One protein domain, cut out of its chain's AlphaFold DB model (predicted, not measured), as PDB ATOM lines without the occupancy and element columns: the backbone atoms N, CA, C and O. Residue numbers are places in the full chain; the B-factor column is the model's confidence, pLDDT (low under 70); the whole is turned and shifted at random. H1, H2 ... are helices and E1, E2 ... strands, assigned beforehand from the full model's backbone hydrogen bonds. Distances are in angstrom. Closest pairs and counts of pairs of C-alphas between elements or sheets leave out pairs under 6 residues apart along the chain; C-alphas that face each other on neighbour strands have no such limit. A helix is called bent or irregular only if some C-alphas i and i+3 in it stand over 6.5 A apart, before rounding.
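Overview. This is residues 2 to 86 of the 131 residues of the protein "Hypothetical protein" of Thalassionema nitzschioides (UniProt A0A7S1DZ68). What shape does the model have? The bent helix H2 makes a V of two arms, H2a and H2b, with the hairpin of E1 and E2 across its open side and the short helices H3 and H4 by the H2b end. H1 is set off to one side, and residues 2 to 14 stick out free. What is it made of? The 85 printed residues include named elements in the order H1 E1 E2 H2 H3 H4, mostly helix, with one antiparallel sheet, E1 - E2. Is it compact? It is loose, with a radius of gyration of the C-alphas of 15.0 A and spans of 40 by 28 by 27 A.

Along the chain. Where are the strands? E1 is residues 28 to 31, and E2 is residues 36 to 39. Where are the helices? H1, residues 3 to 22, begins at C-alpha 3 (202.116, 105.834, 132.879) and is 27.7 A long. H3 is residues 67 to 73, and H4, residues 77 to 80, ends at C-alpha 80 (194.551, 139.700, 118.250). Is H2 straight? H2, residues 42 to 65, was assigned as one helix by its hydrogen bonds but is bent, with C-alphas 54 and 57 at 9.4 A; its arms are H2a, residues 42 to 54, 18.5 A, and H2b, residues 57 to 65, 14.1 A, itself irregular with C-alphas 57 and 60 at 7.1 A.

Arrangement. How do the strands pair? The hairpin's N 30 and O 37 are within hydrogen-bond range at 2.8 A. What touches H2b? H4 does, with closest C-alphas Leu 64 and Gly 77 at 4.2 A; H3 touches it only at the corner, with closest C-alphas Ile 63 and Leu 69 at 5.7 A. How do the arms stand? H2a and H2b are close but not clearly touching, closest C-alphas Arg 52 and Leu 59 at 5.9 A, at a steep tilt of 61 degrees. Are the helix backbones complete? Every O i to N i+4 pair is within hydrogen-bond range in H1, H2a and H3; H2b has 4 of 5, and H4 is too short for such a pair.

Size, cuts and confidence. How far does it reach? The two farthest C-alphas, those of Ser 2 and Leu 86, are 43.9 A apart. Is it continuous and confident? The printed part has no cut, its links between named elements are tight, and residues 83 to 86 have pLDDT under 70.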
ATOM      1  N   SER A   2     202.881 107.673 137.420       94.31
ATOM      2  CA  SER A   2     201.879 107.033 136.552       94.31
ATOM      3  C   SER A   2     202.365 106.903 135.100       94.31
ATOM      4  O   SER A   2     203.225 107.661 134.648       94.31
ATOM      5  N   LYS A   3     201.797 105.967 134.319       95.31
ATOM      6  CA  LYS A   3     202.116 105.834 132.879       95.31
ATOM      7  C   LYS A   3     201.894 107.151 132.117       95.31
ATOM      8  O   LYS A   3     202.693 107.485 131.244       95.31
ATOM      9  N   LYS A   4     200.849 107.906 132.489       94.50
ATOM     10  CA  LYS A   4     200.540 109.237 131.944       94.50
ATOM     11  C   LYS A   4     201.670 110.229 132.229       94.50
ATOM     12  O   LYS A   4     202.207 110.801 131.290       94.50
ATOM     13  N   ALA A   5     202.103 110.329 133.485       93.25
ATOM     14  CA  ALA A   5     203.183 111.231 133.876       93.25
ATOM     15  C   ALA A   5     204.520 110.876 133.196       93.25
ATOM     16  O   ALA A   5     205.201 111.766 132.699       93.25
ATOM     17  N   LYS A   6     204.868 109.582 133.051       94.19
ATOM     18  CA  LYS A   6     206.064 109.181 132.273       94.19
ATOM     19  C   LYS A   6     205.961 109.587 130.800       94.19
ATOM     20  O   LYS A   6     206.966 109.918 130.178       94.19
ATOM     21  N   LYS A   7     204.767 109.500 130.202       94.56
ATOM     22  CA  LYS A   7     204.544 109.898 128.802       94.56
ATOM     23  C   LYS A   7     204.750 111.400 128.622       94.56
ATOM     24  O   LYS A   7     205.426 111.783 127.675       94.56
ATOM     25  N   GLU A   8     204.203 112.198 129.529       92.00
ATOM     26  CA  GLU A   8     204.309 113.658 129.535       92.00
ATOM     27  C   GLU A   8     205.749 114.123 129.764       92.00
ATOM     28  O   GLU A   8     206.286 114.859 128.945       92.00
ATOM     29  N   GLN A   9     206.432 113.574 130.774       93.00
ATOM     30  CA  GLN A   9     207.852 113.847 131.010       93.00
ATOM     31  C   GLN A   9     208.701 113.539 129.775       93.00
ATOM     32  O   GLN A   9     209.478 114.379 129.340       93.00
ATOM     33  N   ARG A  10     208.526 112.365 129.156       94.94
ATOM     34  CA  ARG A  10     209.266 112.021 127.930       94.94
ATOM     35  C   ARG A  10     208.971 112.962 126.764       94.94
ATOM     36  O   ARG A  10     209.828 113.093 125.904       94.94
ATOM     37  N   ALA A  11     207.777 113.547 126.684       90.94
ATOM     38  CA  ALA A  11     207.472 114.537 125.656       90.94
ATOM     39  C   ALA A  11     208.262 115.825 125.892       90.94
ATOM     40  O   ALA A  11     209.009 116.229 125.009       90.94
ATOM     41  N   ILE A  12     208.205 116.354 127.113       89.69
ATOM     42  CA  ILE A  12     208.930 117.562 127.518       89.69
ATOM     43  C   ILE A  12     210.447 117.386 127.345       89.69
ATOM     44  O   ILE A  12     211.117 118.239 126.777       89.69
ATOM     45  N   PHE A  13     211.008 116.250 127.777       92.56
ATOM     46  CA  PHE A  13     212.441 115.988 127.617       92.56
ATOM     47  C   PHE A  13     212.875 115.911 126.153       92.56
ATOM     48  O   PHE A  13     213.976 116.346 125.841       92.56
ATOM     49  N   ARG A  14     212.036 115.389 125.247       91.56
ATOM     50  CA  ARG A  14     212.359 115.400 123.811       91.56
ATOM     51  C   ARG A  14     212.433 116.818 123.259       91.56
ATOM     52  O   ARG A  14     213.334 117.088 122.479       91.56
ATOM     53  N   GLU A  15     211.527 117.699 123.674       89.62
ATOM     54  CA  GLU A  15     211.549 119.105 123.259       89.62
ATOM     55  C   GLU A  15     212.828 119.799 123.748       89.62
ATOM     56  O   GLU A  15     213.518 120.432 122.957       89.62
ATOM     57  N   TYR A  16     213.216 119.605 125.014       90.31
ATOM     58  CA  TYR A  16     214.474 120.162 125.528       90.31
ATOM     59  C   TYR A  16     215.713 119.605 124.822       90.31
ATOM     60  O   TYR A  16     216.624 120.366 124.505       90.31
ATOM     61  N   VAL A  17     215.764 118.292 124.577       92.50
ATOM     62  CA  VAL A  17     216.886 117.670 123.858       92.50
ATOM     63  C   VAL A  17     216.992 118.229 122.444       92.50
ATOM     64  O   VAL A  17     218.092 118.571 122.035       92.50
ATOM     65  N   SER A  18     215.871 118.388 121.743       89.38
ATOM     66  CA  SER A  18     215.845 118.994 120.408       89.38
ATOM     67  C   SER A  18     216.388 120.428 120.422       89.38
ATOM     68  O   SER A  18     217.231 120.774 119.602       89.38
ATOM     69  N   THR A  19     216.039 121.240 121.427       89.75
ATOM     70  CA  THR A  19     216.634 122.580 121.552       89.75
ATOM     71  C   THR A  19     218.134 122.547 121.843       89.75
ATOM     72  O   THR A  19     218.873 123.365 121.303       89.75
ATOM     73  N   ILE A  20     218.604 121.633 122.695       89.88
ATOM     74  CA  ILE A  20     220.020 121.577 123.096       89.88
ATOM     75  C   ILE A  20     220.904 121.010 121.978       89.88
ATOM     76  O   ILE A  20     222.020 121.484 121.785       89.88
ATOM     77  N   VAL A  21     220.428 119.979 121.283       92.06
ATOM     78  CA  VAL A  21     221.209 119.229 120.292       92.06
ATOM     79  C   VAL A  21     221.051 119.826 118.899       92.06
ATOM     80  O   VAL A  21     222.051 120.037 118.218       92.06
ATOM     81  N   ASP A  22     219.817 120.128 118.495       88.25
ATOM     82  CA  ASP A  22     219.489 120.541 117.125       88.25
ATOM     83  C   ASP A  22     219.345 122.068 116.994       88.25
ATOM     84  O   ASP A  22     219.248 122.595 115.888       88.25
ATOM     85  N   GLY A  23     219.326 122.800 118.117       85.19
ATOM     86  CA  GLY A  23     219.084 124.247 118.137       85.19
ATOM     87  C   GLY A  23     217.636 124.631 117.815       85.19
ATOM     88  O   GLY A  23     217.339 125.810 117.619       85.19
ATOM     89  N   GLU A  24     216.723 123.656 117.758       85.12
ATOM     90  CA  GLU A  24     215.316 123.887 117.447       85.12
ATOM     91  C   GLU A  24     214.550 124.327 118.700       85.12
ATOM     92  O   GLU A  24     214.343 123.571 119.655       85.12
ATOM     93  N   PHE A  25     214.119 125.587 118.715       84.31
ATOM     94  CA  PHE A  25     213.300 126.123 119.797       84.31
ATOM     95  C   PHE A  25     211.835 125.701 119.639       84.31
ATOM     96  O   PHE A  25     211.331 125.607 118.516       84.31
ATOM     97  N   PRO A  26     211.107 125.487 120.748       82.88
ATOM     98  CA  PRO A  26     209.693 125.163 120.675       82.88
ATOM     99  C   PRO A  26     208.918 126.345 120.085       82.88
ATOM    100  O   PRO A  26     208.881 127.430 120.666       82.88
ATOM    101  N   GLN A  27     208.254 126.115 118.953       83.88
ATOM    102  CA  GLN A  27     207.289 127.061 118.408       83.88
ATOM    103  C   GLN A  27     205.897 126.712 118.937       83.88
ATOM    104  O   GLN A  27     205.310 125.694 118.562       83.88
ATOM    105  N   GLN A  28     205.354 127.558 119.813       87.69
ATOM    106  CA  GLN A  28     204.012 127.367 120.360       87.69
ATOM    107  C   GLN A  28     203.078 128.474 119.882       87.69
ATOM    108  O   GLN A  28     203.304 129.652 120.136       87.69
ATOM    109  N   SER A  29     201.992 128.093 119.219       88.06
ATOM    110  CA  SER A  29     200.957 129.019 118.761       88.06
ATOM    111  C   SER A  29     199.737 128.990 119.683       88.06
ATOM    112  O   SER A  29     199.172 127.923 119.935       88.06
ATOM    113  N   VAL A  30     199.287 130.158 120.141       87.50
ATOM    114  CA  VAL A  30     198.015 130.347 120.849       87.50
ATOM    115  C   VAL A  30     197.083 131.164 119.962       87.50
ATOM    116  O   VAL A  30     197.353 132.326 119.671       87.50
ATOM    117  N   SER A  31     195.988 130.554 119.519       86.38
ATOM    118  CA  SER A  31     195.018 131.215 118.647       86.38
ATOM    119  C   SER A  31     194.037 132.085 119.438       86.38
ATOM    120  O   SER A  31     193.497 131.662 120.462       86.38
ATOM    121  N   PHE A  32     193.794 133.282 118.916       86.50
ATOM    122  CA  PHE A  32     192.790 134.252 119.343       86.50
ATOM    123  C   PHE A  32     191.775 134.465 118.211       86.50
ATOM    124  O   PHE A  32     191.864 133.836 117.157       86.50
ATOM    125  N   ARG A  33     190.788 135.340 118.425       79.94
ATOM    126  CA  ARG A  33     189.748 135.630 117.424       79.94
ATOM    127  C   ARG A  33     190.313 136.282 116.157       79.94
ATOM    128  O   ARG A  33     189.925 135.886 115.064       79.94
ATOM    129  N   GLY A  34     191.228 137.237 116.316       79.88
ATOM    130  CA  GLY A  34     191.797 138.028 115.220       79.88
ATOM    131  C   GLY A  34     193.164 137.576 114.726       79.88
ATOM    132  O   GLY A  34     193.638 138.046 113.699       79.88
ATOM    133  N   GLY A  35     193.817 136.653 115.431       84.50
ATOM    134  CA  GLY A  35     195.177 136.262 115.089       84.50
ATOM    135  C   GLY A  35     195.726 135.147 115.960       84.50
ATOM    136  O   GLY A  35     195.009 134.500 116.719       84.50
ATOM    137  N   THR A  36     197.025 134.905 115.833       88.44
ATOM    138  CA  THR A  36     197.734 133.879 116.597       88.44
ATOM    139  C   THR A  36     198.945 134.503 117.266       88.44
ATOM    140  O   THR A  36     199.761 135.130 116.600       88.44
ATOM    141  N   LEU A  37     199.066 134.308 118.576       90.31
ATOM    142  CA  LEU A  37     200.279 134.620 119.316       90.31
ATOM    143  C   LEU A  37     201.255 133.458 119.148       90.31
ATOM    144  O   LEU A  37     200.952 132.334 119.553       90.31
ATOM    145  N   THR A  38     202.410 133.718 118.552       91.12
ATOM    146  CA  THR A  38     203.467 132.723 118.366       91.12
ATOM    147  C   THR A  38     204.589 132.963 119.359       91.12
ATOM    148  O   THR A  38     205.191 134.031 119.355       91.12
ATOM    149  N   LEU A  39     204.880 131.961 120.180       91.44
ATOM    150  CA  LEU A  39     206.014 131.949 121.092       91.44
ATOM    151  C   LEU A  39     207.175 131.229 120.420       91.44
ATOM    152  O   LEU A  39     206.975 130.173 119.813       91.44
ATOM    153  N   THR A  40     208.366 131.802 120.533       89.00
ATOM    154  CA  THR A  40     209.579 131.321 119.854       89.00
ATOM    155  C   THR A  40     210.692 130.944 120.827       89.00
ATOM    156  O   THR A  40     211.723 130.424 120.410       89.00
ATOM    157  N   SER A  41     210.496 131.175 122.129       88.56
ATOM    158  CA  SER A  41     211.503 130.895 123.151       88.56
ATOM    159  C   SER A  41     210.948 130.157 124.371       88.56
ATOM    160  O   SER A  41     209.802 130.338 124.785       88.56
ATOM    161  N   TRP A  42     211.811 129.380 125.034       89.62
ATOM    162  CA  TRP A  42     211.486 128.725 126.309       89.62
ATOM    163  C   TRP A  42     211.101 129.718 127.406       89.62
ATOM    164  O   TRP A  42     210.227 129.425 128.220       89.62
ATOM    165  N   LYS A  43     211.720 130.906 127.412       90.62
ATOM    166  CA  LYS A  43     211.385 131.988 128.345       90.62
ATOM    167  C   LYS A  43     209.904 132.345 128.232       90.62
ATOM    168  O   LYS A  43     209.199 132.339 129.239       90.62
ATOM    169  N   GLU A  44     209.438 132.609 127.017       91.50
ATOM    170  CA  GLU A  44     208.043 132.955 126.739       91.50
ATOM    171  C   GLU A  44     207.093 131.810 127.098       91.50
ATOM    172  O   GLU A  44     206.053 132.042 127.711       91.50
ATOM    173  N   VAL A  45     207.462 130.563 126.783       91.44
ATOM    174  CA  VAL A  45     206.660 129.374 127.118       91.44
ATOM    175  C   VAL A  45     206.493 129.228 128.633       91.44
ATOM    176  O   VAL A  45     205.384 129.004 129.125       91.44
ATOM    177  N   VAL A  46     207.573 129.389 129.402       92.12
ATOM    178  CA  VAL A  46     207.532 129.321 130.870       92.12
ATOM    179  C   VAL A  46     206.711 130.474 131.450       92.12
ATOM    180  O   VAL A  46     205.849 130.237 132.298       92.12
ATOM    181  N   GLN A  47     206.918 131.702 130.963       93.62
ATOM    182  CA  GLN A  47     206.139 132.875 131.376       93.62
ATOM    183  C   GLN A  47     204.645 132.681 131.100       93.62
ATOM    184  O   GLN A  47     203.821 132.912 131.986       93.62
ATOM    185  N   LEU A  48     204.282 132.196 129.908       92.81
ATOM    186  CA  LEU A  48     202.893 131.929 129.549       92.81
ATOM    187  C   LEU A  48     202.281 130.859 130.453       92.81
ATOM    188  O   LEU A  48     201.152 131.031 130.903       92.81
ATOM    189  N   ASN A  49     202.997 129.769 130.734       92.50
ATOM    190  CA  ASN A  49     202.492 128.710 131.610       92.50
ATOM    191  C   ASN A  49     202.247 129.213 133.037       92.50
ATOM    192  O   ASN A  49     201.211 128.893 133.623       92.50
ATOM    193  N   PHE A  50     203.147 130.043 133.569       94.19
ATOM    194  CA  PHE A  50     202.966 130.679 134.873       94.19
ATOM    195  C   PHE A  50     201.728 131.587 134.884       94.19
ATOM    196  O   PHE A  50     200.820 131.400 135.692       94.19
ATOM    197  N   ILE A  51     201.637 132.512 133.926       93.44
ATOM    198  CA  ILE A  51     200.525 133.465 133.829       93.44
ATOM    199  C   ILE A  51     199.196 132.735 133.587       93.44
ATOM    200  O   ILE A  51     198.178 133.089 134.179       93.44
ATOM    201  N   ARG A  52     199.194 131.670 132.777       93.38
ATOM    202  CA  ARG A  52     198.029 130.803 132.554       93.38
ATOM    203  C   ARG A  52     197.555 130.152 133.847       93.38
ATOM    204  O   ARG A  52     196.350 130.057 134.054       93.38
ATOM    205  N   HIS A  53     198.470 129.700 134.701       94.00
ATOM    206  CA  HIS A  53     198.106 129.104 135.981       94.00
ATOM    207  C   HIS A  53     197.464 130.130 136.927       94.00
ATOM    208  O   HIS A  53     196.477 129.812 137.585       94.00
ATOM    209  N   CYS A  54     197.976 131.365 136.938       93.50
ATOM    210  CA  CYS A  54     197.447 132.449 137.765       93.50
ATOM    211  C   CYS A  54     196.099 132.993 137.267       93.50
ATOM    212  O   CYS A  54     195.189 133.200 138.063       93.50
ATOM    213  N   LEU A  55     195.968 133.246 135.961       93.00
ATOM    214  CA  LEU A  55     194.807 133.933 135.378       93.00
ATOM    215  C   LEU A  55     193.713 132.980 134.891       93.00
ATOM    216  O   LEU A  55     192.567 133.399 134.735       93.00
ATOM    217  N   GLN A  56     194.053 131.715 134.629       92.00
ATOM    218  CA  GLN A  56     193.137 130.675 134.159       92.00
ATOM    219  C   GLN A  56     192.252 131.168 132.997       92.00
ATOM    220  O   GLN A  56     192.769 131.560 131.949       92.00
ATOM    221  N   GLY A  57     190.926 131.179 133.173       89.75
ATOM    222  CA  GLY A  57     189.972 131.642 132.160       89.75
ATOM    223  C   GLY A  57     190.118 133.123 131.783       89.75
ATOM    224  O   GLY A  57     189.737 133.507 130.682       89.75
ATOM    225  N   GLY A  58     190.724 133.944 132.646       91.81
ATOM    226  CA  GLY A  58     190.986 135.361 132.389       91.81
ATOM    227  C   GLY A  58     192.200 135.630 131.495       91.81
ATOM    228  O   GLY A  58     192.394 136.771 131.079       91.81
ATOM    229  N   LEU A  59     193.008 134.609 131.173       91.19
ATOM    230  CA  LEU A  59     194.240 134.766 130.391       91.19
ATOM    231  C   LEU A  59     193.994 135.461 129.046       91.19
ATOM    232  O   LEU A  59     194.745 136.361 128.683       91.19
ATOM    233  N   GLN A  60     192.955 135.047 128.312       89.62
ATOM    234  CA  GLN A  60     192.682 135.600 126.984       89.62
ATOM    235  C   GLN A  60     192.362 137.089 127.066       89.62
ATOM    236  O   GLN A  60     193.015 137.884 126.402       89.62
ATOM    237  N   THR A  61     191.422 137.471 127.931       92.19
ATOM    238  CA  THR A  61     191.055 138.875 128.139       92.19
ATOM    239  C   THR A  61     192.264 139.708 128.540       92.19
ATOM    240  O   THR A  61     192.480 140.774 127.982       92.19
ATOM    241  N   GLN A  62     193.087 139.201 129.458       93.88
ATOM    242  CA  GLN A  62     194.252 139.926 129.956       93.88
ATOM    243  C   GLN A  62     195.336 140.099 128.885       93.88
ATOM    244  O   GLN A  62     195.914 141.173 128.796       93.88
ATOM    245  N   ILE A  63     195.581 139.117 128.014       92.62
ATOM    246  CA  ILE A  63     196.497 139.309 126.872       92.62
ATOM    247  C   ILE A  63     195.965 140.389 125.910       92.62
ATOM    248  O   ILE A  63     196.744 141.161 125.358       92.62
ATOM    249  N   LEU A  64     194.645 140.488 125.734       91.62
ATOM    250  CA  LEU A  64     194.038 141.478 124.839       91.62
ATOM    251  C   LEU A  64     193.988 142.896 125.418       91.62
ATOM    252  O   LEU A  64     193.993 143.849 124.646       91.62
ATOM    253  N   THR A  65     193.932 143.055 126.742       92.56
ATOM    254  CA  THR A  65     193.695 144.367 127.368       92.56
ATOM    255  C   THR A  65     194.855 144.897 128.201       92.56
ATOM    256  O   THR A  65     194.905 146.100 128.440       92.56
ATOM    257  N   ASN A  66     195.771 144.045 128.664       94.62
ATOM    258  CA  ASN A  66     196.829 144.432 129.593       94.62
ATOM    259  C   ASN A  66     198.122 144.811 128.841       94.62
ATOM    260  O   ASN A  66     198.786 143.919 128.301       94.62
ATOM    261  N   PRO A  67     198.546 146.093 128.862       93.62
ATOM    262  CA  PRO A  67     199.740 146.545 128.146       93.62
ATOM    263  C   PRO A  67     201.029 145.865 128.620       93.62
ATOM    264  O   PRO A  67     201.937 145.626 127.828       93.62
ATOM    265  N   THR A  68     201.113 145.506 129.903       93.94
ATOM    266  CA  THR A  68     202.286 144.824 130.460       93.94
ATOM    267  C   THR A  68     202.415 143.417 129.890       93.94
ATOM    268  O   THR A  68     203.502 143.010 129.489       93.94
ATOM    269  N   LEU A  69     201.308 142.671 129.807       93.00
ATOM    270  CA  LEU A  69     201.319 141.337 129.200       93.00
ATOM    271  C   LEU A  69     201.584 141.406 127.696       93.00
ATOM    272  O   LEU A  69     202.332 140.584 127.172       93.00
ATOM    273  N   GLN A  70     201.025 142.409 127.021       93.81
ATOM    274  CA  GLN A  70     201.305 142.678 125.612       93.81
ATOM    275  C   GLN A  70     202.785 142.953 125.370       93.81
ATOM    276  O   GLN A  70     203.377 142.346 124.487       93.81
ATOM    277  N   SER A  71     203.412 143.778 126.209       93.19
ATOM    278  CA  SER A  71     204.851 144.036 126.147       93.19
ATOM    279  C   SER A  71     205.683 142.774 126.400       93.19
ATOM    280  O   SER A  71     206.636 142.525 125.666       93.19
ATOM    281  N   ILE A  72     205.315 141.948 127.386       91.94
ATOM    282  CA  ILE A  72     206.037 140.702 127.702       91.94
ATOM    283  C   ILE A  72     206.034 139.733 126.516       91.94
ATOM    284  O   ILE A  72     207.062 139.117 126.238       91.94
ATOM    285  N   PHE A  73     204.900 139.598 125.828       91.62
ATOM    286  CA  PHE A  73     204.735 138.653 124.719       91.62
ATOM    287  C   PHE A  73     204.885 139.286 123.333       91.62
ATOM    288  O   PHE A  73     204.625 138.613 122.339       91.62
ATOM    289  N   SER A  74     205.268 140.566 123.255       90.62
ATOM    290  CA  SER A  74     205.253 141.356 122.010       90.62
ATOM    291  C   SER A  74     203.938 141.197 121.228       90.62
ATOM    292  O   SER A  74     203.927 141.060 120.006       90.62
ATOM    293  N   ALA A  75     202.821 141.152 121.955       88.75
ATOM    294  CA  ALA A  75     201.493 140.934 121.410       88.75
ATOM    295  C   ALA A  75     200.792 142.270 121.154       88.75
ATOM    296  O   ALA A  75     200.846 143.169 121.989       88.75
ATOM    297  N   ASP A  76     200.065 142.373 120.045       89.44
ATOM    298  CA  ASP A  76     199.175 143.501 119.780       89.44
ATOM    299  C   ASP A  76     197.726 143.082 120.059       89.44
ATOM    300  O   ASP A  76     197.132 142.285 119.325       89.44
ATOM    301  N   GLY A  77     197.153 143.611 121.144       86.12
ATOM    302  CA  GLY A  77     195.780 143.314 121.546       86.12
ATOM    303  C   GLY A  77     194.739 143.704 120.497       86.12
ATOM    304  O   GLY A  77     193.741 142.999 120.359       86.12
ATOM    305  N   ASN A  78     194.976 144.760 119.711       85.56
ATOM    306  CA  ASN A  78     194.047 145.197 118.668       85.56
ATOM    307  C   ASN A  78     194.062 144.236 117.480       85.56
ATOM    308  O   ASN A  78     193.006 143.890 116.953       85.56
ATOM    309  N   VAL A  79     195.242 143.747 117.094       85.31
ATOM    310  CA  VAL A  79     195.373 142.733 116.037       85.31
ATOM    311  C   VAL A  79     194.754 141.413 116.492       85.31
ATOM    312  O   VAL A  79     193.951 140.821 115.772       85.31
ATOM    313  N   LEU A  80     195.060 140.966 117.713       86.69
ATOM    314  CA  LEU A  80     194.551 139.700 118.250       86.69
ATOM    315  C   LEU A  80     193.042 139.715 118.539       86.69
ATOM    316  O   LEU A  80     192.414 138.651 118.513       86.69
ATOM    317  N   ASN A  81     192.465 140.889 118.810       85.62
ATOM    318  CA  ASN A  81     191.029 141.078 119.024       85.62
ATOM    319  C   ASN A  81     190.279 141.548 117.771       85.62
ATOM    320  O   ASN A  81     189.068 141.746 117.835       85.62
ATOM    321  N   SER A  82     190.972 141.749 116.647       82.00
ATOM    322  CA  SER A  82     190.297 142.083 115.397       82.00
ATOM    323  C   SER A  82     189.282 140.988 115.058       82.00
ATOM    324  O   SER A  82     189.512 139.805 115.327       82.00
ATOM    325  N   ASP A  83     188.133 141.359 114.496       68.25
ATOM    326  CA  ASP A  83     187.217 140.376 113.929       68.25
ATOM    327  C   ASP A  83     187.904 139.792 112.690       68.25
ATOM    328  O   ASP A  83     187.748 140.286 111.575       68.25
ATOM    329  N   GLY A  84     188.727 138.761 112.912       62.59
ATOM    330  CA  GLY A  84     189.562 138.054 111.939       62.59
ATOM    331  C   GLY A  84     188.751 137.244 110.932       62.59
ATOM    332  O   GLY A  84     189.094 136.113 110.579       62.59
ATOM    333  N   HIS A  85     187.631 137.796 110.474       65.00
ATOM    334  CA  HIS A  85     186.895 137.273 109.352       65.00
ATOM    335  C   HIS A  85     187.746 137.467 108.101       65.00
ATOM    336  O   HIS A  85     187.671 138.487 107.425       65.00
ATOM    337  N   LEU A  86     188.517 136.428 107.773       68.88
ATOM    338  CA  LEU A  86     189.076 136.257 106.439       68.88
ATOM    339  C   LEU A  86     187.953 136.508 105.429       68.88
ATOM    340  O   LEU A  86     186.860 135.920 105.529       68.88
TER     341      LEU A  86